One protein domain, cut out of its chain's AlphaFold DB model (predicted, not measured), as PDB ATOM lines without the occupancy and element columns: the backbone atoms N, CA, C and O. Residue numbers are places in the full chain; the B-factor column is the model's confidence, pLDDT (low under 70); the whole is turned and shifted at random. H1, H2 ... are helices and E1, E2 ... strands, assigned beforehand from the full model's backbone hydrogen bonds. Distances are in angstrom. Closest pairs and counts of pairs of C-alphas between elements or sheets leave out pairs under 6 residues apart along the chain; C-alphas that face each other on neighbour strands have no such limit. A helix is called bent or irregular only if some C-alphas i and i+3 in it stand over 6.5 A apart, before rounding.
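AT A GLANCE: This is residues 34 to 120 of the 130 residues of an uncharacterized protein of Acidobacteria bacterium (UniProt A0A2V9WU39). A long, bent hairpin of two strands, E4 and E5, makes the body of a strongly twisted sheet, with E1 and E2 one after the other along the other side of E4. From this sheet a thin arm sticks out, residues 64 to 75, with the short E3 in it. The printed part has 87 residues, with one named helix and five named strands, which follow each other along the chain as E1, H1, E2, E3, E4 and E5; the sheet is branched and mixed, with E1 and E4 parallel, E2 and E4 parallel, and E4 and E5 antiparallel. The class is mostly strand, though under half of the residues, 41 of 87, are in named elements. The whole is only just loose, close to compact, with a radius of gyration of the C-alphas of 14.7 A and spans of 40 by 35 by 24 A.

HOW THE PARTS SIT: E1, residues 35 to 39, is parallel to E4, residues 87 to 98, at 28 degrees; N 38 and O 89 are 2.8 A apart, within hydrogen-bond range. H1, residues 40 to 43, is on the sheet at a height of 6.2 A and lies over none of its strands, but only just: 2 of its 4 C-alphas fall on E4. The closest C-alphas of H1 and E4 are those of Met 40 and His 92, 5.3 A apart. H1 is too short for a pair of O i and N i+4; its one O i to N i+3 pair is within range. E2, residues 46 to 50, is parallel to E4 at 63 degrees, with N 46 and O 93 2.8 A apart. E1, beside residues 87 to 91, and E2, beside residues 94 to 98, lie on one side of E4. On the other side is E5, residues 104 to 115, antiparallel to E4 at 160 degrees in a hairpin, with N 90 and O 113 2.8 A apart. E4 bends by 60 degrees at residue 95 and E5 by 69 degrees at residue 108. E3, residues 73 to 75, pairs with no named strand, but residues 64 to 65 pair with it, antiparallel; it is apart from E1, E2, E4, E5 and H1.

IN THESE COORDINATES: E1 begins at C-alpha 35 (155.235, 57.824, 141.303) and is 13.1 A long; E2 is 13.2 A long. E4 runs 32.5 A from C-alpha 87 to C-alpha 98 (161.275, 88.045, 127.029). E5 is 28.5 A long and ends at C-alpha 115 (155.175, 67.361, 144.299).

THE WHOLE: The C-alphas farthest apart are those of Pro 103 and Val 119, 42.7 A. The links from E2 to E3 and from E3 to E4 are long, with 22 and 11 residues. The printed part has no cut, its mean pLDDT is 90.1, and no printed residue is under 70.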
ATOM      1  N   THR A  34     155.926  53.713 143.896       94.31
ATOM      2  CA  THR A  34     155.740  54.261 142.553       94.31
ATOM      3  C   THR A  34     155.468  55.760 142.613       94.31
ATOM      4  O   THR A  34     155.122  56.318 143.656       94.31
ATOM      5  N   CYS A  35     155.622  56.429 141.472       94.62
ATOM      6  CA  CYS A  35     155.235  57.824 141.303       94.62
ATOM      7  C   CYS A  35     154.285  57.975 140.116       94.62
ATOM      8  O   CYS A  35     154.276  57.154 139.195       94.62
ATOM      9  N   THR A  36     153.493  59.045 140.129       96.62
ATOM     10  CA  THR A  36     152.641  59.406 138.996       96.62
ATOM     11  C   THR A  36     153.323  60.480 138.165       96.62
ATOM     12  O   THR A  36     153.696  61.532 138.684       96.62
ATOM     13  N   VAL A  37     153.459  60.230 136.863       95.31
ATOM     14  CA  VAL A  37     154.055  61.182 135.921       95.31
ATOM     15  C   VAL A  37     152.979  61.736 134.992       95.31
ATOM     16  O   VAL A  37     152.337  60.988 134.255       95.31
ATOM     17  N   TYR A  38     152.822  63.055 134.982       95.12
ATOM     18  CA  TYR A  38     151.945  63.765 134.058       95.12
ATOM     19  C   TYR A  38     152.759  64.447 132.963       95.12
ATOM     20  O   TYR A  38     153.625  65.280 133.232       95.12
ATOM     21  N   ARG A  39     152.431  64.147 131.702       94.69
ATOM     22  CA  ARG A  39     152.881  64.940 130.551       94.69
ATOM     23  C   ARG A  39     151.872  66.057 130.307       94.69
ATOM     24  O   ARG A  39     150.806  65.839 129.727       94.69
ATOM     25  N   MET A  40     152.199  67.244 130.794       92.31
ATOM     26  CA  MET A  40     151.266  68.364 130.880       92.31
ATOM     27  C   MET A  40     150.900  68.900 129.495       92.31
ATOM     28  O   MET A  40     151.702  68.851 128.565       92.31
ATOM     29  N   SER A  41     149.663  69.385 129.334       90.38
ATOM     30  CA  SER A  41     149.109  69.832 128.038       90.38
ATOM     31  C   SER A  41     149.237  68.810 126.897       90.38
ATOM     32  O   SER A  41     149.383  69.194 125.740       90.38
ATOM     33  N   GLY A  42     149.259  67.504 127.196       90.38
ATOM     34  CA  GLY A  42     149.515  66.474 126.180       90.38
ATOM     35  C   GLY A  42     150.898  66.599 125.521       90.38
ATOM     36  O   GLY A  42     151.139  66.019 124.463       90.38
ATOM     37  N   GLY A  43     151.802  67.360 126.148       88.81
ATOM     38  CA  GLY A  43     153.139  67.710 125.683       88.81
ATOM     39  C   GLY A  43     153.215  68.798 124.621       88.81
ATOM     40  O   GLY A  43     154.275  68.958 124.021       88.81
ATOM     41  N   SER A  44     152.125  69.524 124.372       91.94
ATOM     42  CA  SER A  44     152.183  70.780 123.626       91.94
ATOM     43  C   SER A  44     152.926  71.856 124.421       91.94
ATOM     44  O   SER A  44     152.875  71.871 125.654       91.94
ATOM     45  N   GLU A  45     153.582  72.774 123.708       92.12
ATOM     46  CA  GLU A  45     154.286  73.893 124.332       92.12
ATOM     47  C   GLU A  45     153.324  74.799 125.116       92.12
ATOM     48  O   GLU A  45     152.234  75.152 124.656       92.12
ATOM     49  N   ARG A  46     153.755  75.209 126.307       92.00
ATOM     50  CA  ARG A  46     153.101  76.220 127.134       92.00
ATOM     51  C   ARG A  46     153.893  77.510 127.052       92.00
ATOM     52  O   ARG A  46     155.102  77.518 127.256       92.00
ATOM     53  N   LEU A  47     153.206  78.618 126.805       93.31
ATOM     54  CA  LEU A  47     153.861  79.916 126.759       93.31
ATOM     55  C   LEU A  47     154.149  80.438 128.173       93.31
ATOM     56  O   LEU A  47     153.245  80.503 129.011       93.31
ATOM     57  N   ARG A  48     155.389  80.864 128.416       93.44
ATOM     58  CA  ARG A  48     155.817  81.577 129.623       93.44
ATOM     59  C   ARG A  48     156.651  82.799 129.260       93.44
ATOM     60  O   ARG A  48     157.281  82.848 128.208       93.44
ATOM     61  N   SER A  49     156.644  83.785 130.146       93.88
ATOM     62  CA  SER A  49     157.465  84.986 130.026       93.88
ATOM     63  C   SER A  49     158.386  85.083 131.226       93.88
ATOM     64  O   SER A  49     157.954  84.790 132.341       93.88
ATOM     65  N   VAL A  50     159.619  85.521 130.990       93.06
ATOM     66  CA  VAL A  50     160.520  85.894 132.079       93.06
ATOM     67  C   VAL A  50     160.199  87.293 132.615       93.06
ATOM     68  O   VAL A  50     159.644  88.125 131.883       93.06
ATOM     69  N   ASN A  51     160.507  87.539 133.888       89.62
ATOM     70  CA  ASN A  51     160.470  88.856 134.528       89.62
ATOM     71  C   ASN A  51     161.733  89.678 134.178       89.62
ATOM     72  O   ASN A  51     162.461  89.341 133.244       89.62
ATOM     73  N   ASP A  52     161.956  90.797 134.873       88.62
ATOM     74  CA  ASP A  52     163.135  91.649 134.653       88.62
ATOM     75  C   ASP A  52     164.447  91.018 135.167       88.62
ATOM     76  O   ASP A  52     165.519  91.448 134.745       88.62
ATOM     77  N   ASP A  53     164.351  89.973 135.996       87.81
ATOM     78  CA  ASP A  53     165.466  89.189 136.541       87.81
ATOM     79  C   ASP A  53     165.726  87.898 135.728       87.81
ATOM     80  O   ASP A  53     166.440  87.005 136.172       87.81
ATOM     81  N   ASP A  54     165.126  87.781 134.535       86.44
ATOM     82  CA  ASP A  54     165.169  86.600 133.660       86.44
ATOM     83  C   ASP A  54     164.616  85.290 134.290       86.44
ATOM     84  O   ASP A  54     164.821  84.193 133.762       86.44
ATOM     85  N   GLU A  55     163.817  85.389 135.358       85.94
ATOM     86  CA  GLU A  55     163.125  84.268 136.010       85.94
ATOM     87  C   GLU A  55     161.701  84.078 135.459       85.94
ATOM     88  O   GLU A  55     161.060  85.029 135.016       85.94
ATOM     89  N   ILE A  56     161.148  82.858 135.518       88.31
ATOM     90  CA  ILE A  56     159.740  82.582 135.169       88.31
ATOM     91  C   ILE A  56     158.887  82.622 136.453       88.31
ATOM     92  O   ILE A  56     158.790  81.604 137.139       88.31
ATOM     93  N   PRO A  57     158.205  83.738 136.782       84.19
ATOM     94  CA  PRO A  57     157.494  83.870 138.060       84.19
ATOM     95  C   PRO A  57     156.223  83.015 138.140       84.19
ATOM     96  O   PRO A  57     155.758  82.667 139.220       84.19
ATOM     97  N   THR A  58     155.626  82.684 136.992       83.25
ATOM     98  CA  THR A  58     154.355  81.953 136.906       83.25
ATOM     99  C   THR A  58     154.540  80.665 136.118       83.25
ATOM    100  O   THR A  58     153.964  80.502 135.041       83.25
ATOM    101  N   LEU A  59     155.383  79.753 136.612       83.81
ATOM    102  CA  LEU A  59     155.560  78.445 135.977       83.81
ATOM    103  C   LEU A  59     154.227  77.685 135.911       83.81
ATOM    104  O   LEU A  59     153.860  77.172 134.853       83.81
ATOM    105  N   PHE A  60     153.474  77.693 137.009       85.38
ATOM    106  CA  PHE A  60     152.190  77.013 137.119       85.38
ATOM    107  C   PHE A  60     151.037  77.849 136.561       85.38
ATOM    108  O   PHE A  60     150.941  79.055 136.791       85.38
ATOM    109  N   GLN A  61     150.139  77.191 135.833       84.75
ATOM    110  CA  GLN A  61     148.849  77.746 135.451       84.75
ATOM    111  C   GLN A  61     147.838  77.528 136.583       84.75
ATOM    112  O   GLN A  61     147.676  76.406 137.062       84.75
ATOM    113  N   GLY A  62     147.139  78.593 136.977       86.75
ATOM    114  CA  GLY A  62     146.032  78.515 137.928       86.75
ATOM    115  C   GLY A  62     144.766  77.887 137.337       86.75
ATOM    116  O   GLY A  62     144.712  77.501 136.166       86.75
ATOM    117  N   ALA A  63     143.728  77.803 138.160       89.69
ATOM    118  CA  ALA A  63     142.432  77.281 137.754       89.69
ATOM    119  C   ALA A  63     141.790  78.104 136.621       89.69
ATOM    120  O   ALA A  63     141.977  79.319 136.536       89.69
ATOM    121  N   ASN A  64     141.018  77.440 135.761       89.88
ATOM    122  CA  ASN A  64     140.230  78.060 134.700       89.88
ATOM    123  C   ASN A  64     138.776  77.582 134.780       89.88
ATOM    124  O   ASN A  64     138.522  76.389 134.957       89.88
ATOM    125  N   TYR A  65     137.838  78.506 134.591       92.62
ATOM    126  CA  TYR A  65     136.403  78.280 134.740       92.62
ATOM    127  C   TYR A  65     135.661  78.721 133.477       92.62
ATOM    128  O   TYR A  65     136.050  79.693 132.827       92.62
ATOM    129  N   ALA A  66     134.592  78.009 133.124       89.94
ATOM    130  CA  ALA A  66     133.742  78.338 131.980       89.94
ATOM    131  C   ALA A  66     132.900  79.594 132.227       89.94
ATOM    132  O   ALA A  66     132.460  80.254 131.284       89.94
ATOM    133  N   ASP A  67     132.667  79.920 133.497       90.31
ATOM    134  CA  ASP A  67     131.803  80.997 133.936       90.31
ATOM    135  C   ASP A  67     132.534  82.003 134.834       90.31
ATOM    136  O   ASP A  67     133.418  81.675 135.624       90.31
ATOM    137  N   ALA A  68     132.104  83.266 134.773       85.12
ATOM    138  CA  ALA A  68     132.651  84.321 135.628       85.12
ATOM    139  C   ALA A  68     132.342  84.101 137.123       85.12
ATOM    140  O   ALA A  68     133.010  84.675 137.981       85.12
ATOM    141  N   ALA A  69     131.343  83.272 137.450       87.94
ATOM    142  CA  ALA A  69     131.004  82.926 138.827       87.94
ATOM    143  C   ALA A  69     131.851  81.769 139.395       87.94
ATOM    144  O   ALA A  69     131.660  81.431 140.563       87.94
ATOM    145  N   HIS A  70     132.804  81.228 138.619       85.38
ATOM    146  CA  HIS A  70     133.759  80.192 139.035       85.38
ATOM    147  C   HIS A  70     133.085  78.915 139.565       85.38
ATOM    148  O   HIS A  70     133.537  78.313 140.540       85.38
ATOM    149  N   ARG A  71     131.965  78.513 138.959       85.38
ATOM    150  CA  ARG A  71     131.202  77.318 139.350       85.38
ATOM    151  C   ARG A  71     131.466  76.128 138.444       85.38
ATOM    152  O   ARG A  71     131.300  74.999 138.895       85.38
ATOM    153  N   ASP A  72     131.854  76.375 137.199       88.75
ATOM    154  CA  ASP A  72     132.099  75.339 136.200       88.75
ATOM    155  C   ASP A  72     133.595  75.274 135.875       88.75
ATOM    156  O   ASP A  72     134.112  76.014 135.035       88.75
ATOM    157  N   GLU A  73     134.323  74.452 136.631       91.12
ATOM    158  CA  GLU A  73     135.774  74.306 136.512       91.12
ATOM    159  C   GLU A  73     136.147  73.502 135.258       91.12
ATOM    160  O   GLU A  73     135.892  72.304 135.169       91.12
ATOM    161  N   ILE A  74     136.811  74.159 134.303       90.75
ATOM    162  CA  ILE A  74     137.355  73.518 133.094       90.75
ATOM    163  C   ILE A  74     138.738  72.929 133.385       90.75
ATOM    164  O   ILE A  74     139.112  71.884 132.852       90.75
ATOM    165  N   TYR A  75     139.530  73.637 134.191       87.94
ATOM    166  CA  TYR A  75     140.893  73.257 134.526       87.94
ATOM    167  C   TYR A  75     141.160  73.550 136.000       87.94
ATOM    168  O   TYR A  75     141.013  74.700 136.414       87.94
ATOM    169  N   PRO A  76     141.610  72.569 136.791       88.62
ATOM    170  CA  PRO A  76     141.831  72.772 138.218       88.62
ATOM    171  C   PRO A  76     143.073  73.634 138.506       88.62
ATOM    172  O   PRO A  76     143.207  74.202 139.585       88.62
ATOM    173  N   GLY A  77     143.975  73.805 137.545       90.75
ATOM    174  CA  GLY A  77     145.291  74.386 137.799       90.75
ATOM    175  C   GLY A  77     146.329  73.296 138.027       90.75
ATOM    176  O   GLY A  77     146.005  72.174 138.418       90.75
ATOM    177  N   ASP A  78     147.579  73.616 137.710       89.75
ATOM    178  CA  ASP A  78     148.665  72.637 137.693       89.75
ATOM    179  C   ASP A  78     148.902  72.022 139.073       89.75
ATOM    180  O   ASP A  78     149.124  70.822 139.176       89.75
ATOM    181  N   ASP A  79     148.799  72.812 140.139       85.25
ATOM    182  CA  ASP A  79     149.004  72.346 141.509       85.25
ATOM    183  C   ASP A  79     148.040  71.207 141.870       85.25
ATOM    184  O   ASP A  79     148.450  70.215 142.466       85.25
ATOM    185  N   ARG A  80     146.780  71.296 141.450       90.00
ATOM    186  CA  ARG A  80     145.744  70.295 141.726       90.00
ATOM    187  C   ARG A  80     145.781  69.077 140.796       90.00
ATOM    188  O   ARG A  80     145.054  68.119 141.048       90.00
ATOM    189  N   ILE A  81     146.634  69.058 139.766       91.56
ATOM    190  CA  ILE A  81     146.818  67.891 138.882       91.56
ATOM    191  C   ILE A  81     147.831  66.939 139.508       91.56
ATOM    192  O   ILE A  81     149.022  66.924 139.187       91.56
ATOM    193  N   ARG A  82     147.327  66.153 140.452       92.31
ATOM    194  CA  ARG A  82     148.059  65.110 141.162       92.31
ATOM    195  C   ARG A  82     147.076  64.088 141.744       92.31
ATOM    196  O   ARG A  82     145.935  64.462 142.031       92.31
ATOM    197  N   PRO A  83     147.472  62.817 141.919       89.44
ATOM    198  CA  PRO A  83     146.738  61.891 142.771       89.44
ATOM    199  C   PRO A  83     146.645  62.422 144.208       89.44
ATOM    200  O   PRO A  83     147.382  63.320 144.615       89.44
ATOM    201  N   VAL A  84     145.727  61.838 144.980       85.12
ATOM    202  CA  VAL A  84     145.576  62.148 146.411       85.12
ATOM    203  C   VAL A  84     146.860  61.812 147.176       85.12
ATOM    204  O   VAL A  84     147.281  62.598 148.020       85.12
ATOM    205  N   ASP A  85     147.505  60.701 146.809       83.75
ATOM    206  CA  ASP A  85     148.702  60.174 147.458       83.75
ATOM    207  C   ASP A  85     149.800  59.837 146.438       83.75
ATOM    208  O   ASP A  85     149.524  59.521 145.278       83.75
ATOM    209  N   GLY A  86     151.050  59.841 146.908       88.31
ATOM    210  CA  GLY A  86     152.225  59.420 146.141       88.31
ATOM    211  C   GLY A  86     152.964  60.557 145.428       88.31
ATOM    212  O   GLY A  86     152.390  61.579 145.055       88.31
ATOM    213  N   LEU A  87     154.273  60.375 145.237       93.50
ATOM    214  CA  LEU A  87     155.123  61.332 144.528       93.50
ATOM    215  C   LEU A  87     154.532  61.649 143.149       93.50
ATOM    216  O   LEU A  87     154.158  60.743 142.397       93.50
ATOM    217  N   THR A  88     154.474  62.932 142.804       94.75
ATOM    218  CA  THR A  88     153.975  63.374 141.502       94.75
ATOM    219  C   THR A  88     155.033  64.167 140.762       94.75
ATOM    220  O   THR A  88     155.607  65.111 141.297       94.75
ATOM    221  N   ILE A  89     155.251  63.805 139.503       93.38
ATOM    222  CA  ILE A  89     156.144  64.508 138.591       93.38
ATOM    223  C   ILE A  89     155.302  65.067 137.451       93.38
ATOM    224  O   ILE A  89     154.561  64.342 136.791       93.38
ATOM    225  N   GLN A  90     155.435  66.357 137.191       94.31
ATOM    226  CA  GLN A  90     154.839  67.008 136.035       94.31
ATOM    227  C   GLN A  90     155.939  67.431 135.076       94.31
ATOM    228  O   GLN A  90     156.859  68.158 135.452       94.31
ATOM    229  N   ILE A  91     155.820  66.999 133.827       93.62
ATOM    230  CA  ILE A  91     156.722  67.382 132.746       93.62
ATOM    231  C   ILE A  91     155.988  68.376 131.857       93.62
ATOM    232  O   ILE A  91     154.963  68.053 131.247       93.62
ATOM    233  N   HIS A  92     156.535  69.583 131.783       93.31
ATOM    234  CA  HIS A  92     156.076  70.675 130.938       93.31
ATOM    235  C   HIS A  92     157.078  70.895 129.804       93.31
ATOM    236  O   HIS A  92     158.279  70.708 129.986       93.31
ATOM    237  N   THR A  93     156.584  71.339 128.653       94.44
ATOM    238  CA  THR A  93     157.418  71.862 127.565       94.44
ATOM    239  C   THR A  93     157.069  73.332 127.397       94.44
ATOM    240  O   THR A  93     155.890  73.648 127.240       94.44
ATOM    241  N   LEU A  94     158.047  74.236 127.463       93.94
ATOM    242  CA  LEU A  94     157.803  75.679 127.446       93.94
ATOM    243  C   LEU A  94     158.326  76.356 126.169       93.94
ATOM    244  O   LEU A  94     159.460  76.126 125.748       93.94
ATOM    245  N   GLU A  95     157.520  77.277 125.633       95.12
ATOM    246  CA  GLU A  95     157.985  78.400 124.807       95.12
ATOM    247  C   GLU A  95     158.228  79.577 125.764       95.12
ATOM    248  O   GLU A  95     157.314  79.990 126.480       95.12
ATOM    249  N   VAL A  96     159.443  80.126 125.798       94.81
ATOM    250  CA  VAL A  96     159.819  81.207 126.721       94.81
ATOM    251  C   VAL A  96     159.984  82.515 125.957       94.81
ATOM    252  O   VAL A  96     160.706  82.572 124.960       94.81
ATOM    253  N   ARG A  97     159.344  83.583 126.437       95.38
ATOM    254  CA  ARG A  97     159.436  84.945 125.893       95.38
ATOM    255  C   ARG A  97     160.122  85.908 126.840       95.38
ATOM    256  O   ARG A  97     159.999  85.795 128.057       95.38
ATOM    257  N   GLN A  98     160.762  86.918 126.265       94.31
ATOM    258  CA  GLN A  98     161.275  88.045 127.029       94.31
ATOM    259  C   GLN A  98     160.142  88.999 127.394       94.31
ATOM    260  O   GLN A  98     159.526  89.579 126.500       94.31
ATOM    261  N   LYS A  99     159.870  89.178 128.691       87.19
ATOM    262  CA  LYS A  99     158.747  89.980 129.203       87.19
ATOM    263  C   LYS A  99     157.390  89.549 128.624       87.19
ATOM    264  O   LYS A  99     157.267  88.668 127.764       87.19
ATOM    265  N   ASN A 100     156.311  90.149 129.118       78.06
ATOM    266  CA  ASN A 100     154.981  89.857 128.596       78.06
ATOM    267  C   ASN A 100     154.839  90.470 127.187       78.06
ATOM    268  O   ASN A 100     154.905  91.688 127.036       78.06
ATOM    269  N   ARG A 101     154.641  89.625 126.163       83.19
ATOM    270  CA  ARG A 101     154.551  89.967 124.721       83.19
ATOM    271  C   ARG A 101     155.854  90.316 123.976       83.19
ATOM    272  O   ARG A 101     155.757  90.752 122.830       83.19
ATOM    273  N   GLY A 102     157.041  90.107 124.544       90.06
ATOM    274  CA  GLY A 102     158.289  90.252 123.777       90.06
ATOM    275  C   GLY A 102     158.631  89.029 122.911       90.06
ATOM    276  O   GLY A 102     157.802  88.122 122.758       90.06
ATOM    277  N   PRO A 103     159.828  89.003 122.292       95.12
ATOM    278  CA  PRO A 103     160.242  87.922 121.403       95.12
ATOM    279  C   PRO A 103     160.392  86.593 122.149       95.12
ATOM    280  O   PRO A 103     160.669  86.561 123.349       95.12
ATOM    281  N   VAL A 104     160.235  85.490 121.416       95.50
ATOM    282  CA  VAL A 104     160.559  84.146 121.910       95.50
ATOM    283  C   VAL A 104     162.076  84.023 122.021       95.50
ATOM    284  O   VAL A 104     162.781  84.219 121.035       95.50
ATOM    285  N   ILE A 105     162.556  83.702 123.219       94.88
ATOM    286  CA  ILE A 105     163.977  83.552 123.554       94.88
ATOM    287  C   ILE A 105     164.387  82.089 123.747       94.88
ATOM    288  O   ILE A 105     165.574  81.777 123.691       94.88
ATOM    289  N   ALA A 106     163.426  81.182 123.949       92.50
ATOM    290  CA  ALA A 106     163.659  79.740 123.947       92.50
ATOM    291  C   ALA A 106     162.393  78.971 123.537       92.50
ATOM    292  O   ALA A 106     161.275  79.437 123.752       92.50
ATOM    293  N   ARG A 107     162.585  77.790 122.953       93.88
ATOM    294  CA  ARG A 107     161.542  76.835 122.548       93.88
ATOM    295  C   ARG A 107     161.903  75.454 123.062       93.88
ATOM    296  O   ARG A 107     163.069  75.232 123.394       93.88
ATOM    297  N   ASP A 108     160.919  74.567 123.114       91.69
ATOM    298  CA  ASP A 108     161.088  73.173 123.512       91.69
ATOM    299  C   ASP A 108     161.815  73.023 124.859       91.69
ATOM    300  O   ASP A 108     162.596  72.094 125.050       91.69
ATOM    301  N   VAL A 109     161.601  73.954 125.798       91.62
ATOM    302  CA  VAL A 109     162.297  73.940 127.091       91.62
ATOM    303  C   VAL A 109     161.613  72.920 128.000       91.62
ATOM    304  O   VAL A 109     160.484  73.176 128.429       91.62
ATOM    305  N   PRO A 110     162.241  71.772 128.317       90.25
ATOM    306  CA  PRO A 110     161.665  70.840 129.270       90.25
ATOM    307  C   PRO A 110     161.720  71.456 130.668       90.25
ATOM    308  O   PRO A 110     162.719  72.054 131.069       90.25
ATOM    309  N   THR A 111     160.645  71.315 131.429       89.31
ATOM    310  CA  THR A 111     160.582  71.784 132.814       89.31
ATOM    311  C   THR A 111     159.892  70.745 133.674       89.31
ATOM    312  O   THR A 111     158.837  70.222 133.311       89.31
ATOM    313  N   VAL A 112     160.509  70.436 134.810       88.81
ATOM    314  CA  VAL A 112     160.034  69.420 135.745       88.81
ATOM    315  C   VAL A 112     159.543  70.110 137.005       88.81
ATOM    316  O   VAL A 112     160.274  70.887 137.611       88.81
ATOM    317  N   ALA A 113     158.317  69.797 137.403       89.12
ATOM    318  CA  ALA A 113     157.803  70.117 138.723       89.12
ATOM    319  C   ALA A 113     157.589  68.819 139.502       89.12
ATOM    320  O   ALA A 113     157.065  67.843 138.960       89.12
ATOM    321  N   VAL A 114     157.999  68.819 140.767       88.94
ATOM    322  CA  VAL A 114     157.882  67.667 141.660       88.94
ATOM    323  C   VAL A 114     157.003  68.063 142.833       88.94
ATOM    324  O   VAL A 114     157.268  69.055 143.508       88.94
ATOM    325  N   TRP A 115     155.956  67.285 143.076       90.31
ATOM    326  CA  TRP A 115     155.175  67.361 144.299       90.31
ATOM    327  C   TRP A 115     155.490  66.148 145.162       90.31
ATOM    328  O   TRP A 115     155.302  65.006 144.735       90.31
ATOM    329  N   VAL A 116     155.965  66.417 146.376       88.31
ATOM    330  CA  VAL A 116     156.310  65.403 147.369       88.31
ATOM    331  C   VAL A 116     155.199  65.365 148.426       88.31
ATOM    332  O   VAL A 116     154.953  66.386 149.072       88.31
ATOM    333  N   PRO A 117     154.487  64.236 148.600       88.69
ATOM    334  CA  PRO A 117     153.431  64.122 149.599       88.69
ATOM    335  C   PRO A 117     153.998  64.211 151.019       88.69
ATOM    336  O   PRO A 117     155.116  63.777 151.286       88.69
ATOM    337  N   ALA A 118     153.179  64.683 151.961       86.50
ATOM    338  CA  ALA A 118     153.578  64.826 153.364       86.50
ATOM    339  C   ALA A 118     154.020  63.503 154.018       86.50
ATOM    340  O   ALA A 118     154.841  63.521 154.924       86.50
ATOM    341  N   VAL A 119     153.533  62.352 153.542       85.69
ATOM    342  CA  VAL A 119     153.985  61.032 154.025       85.69
ATOM    343  C   VAL A 119     155.464  60.759 153.727       85.69
ATOM    344  O   VAL A 119     156.101  59.989 154.436       85.69
ATOM    345  N   MET A 120     156.021  61.412 152.704       85.56
ATOM    346  CA  MET A 120     157.447  61.366 152.383       85.56
ATOM    347  C   MET A 120     158.229  62.476 153.099       85.56
ATOM    348  O   MET A 120     159.444  62.550 152.948       85.56
TER     349      MET A 120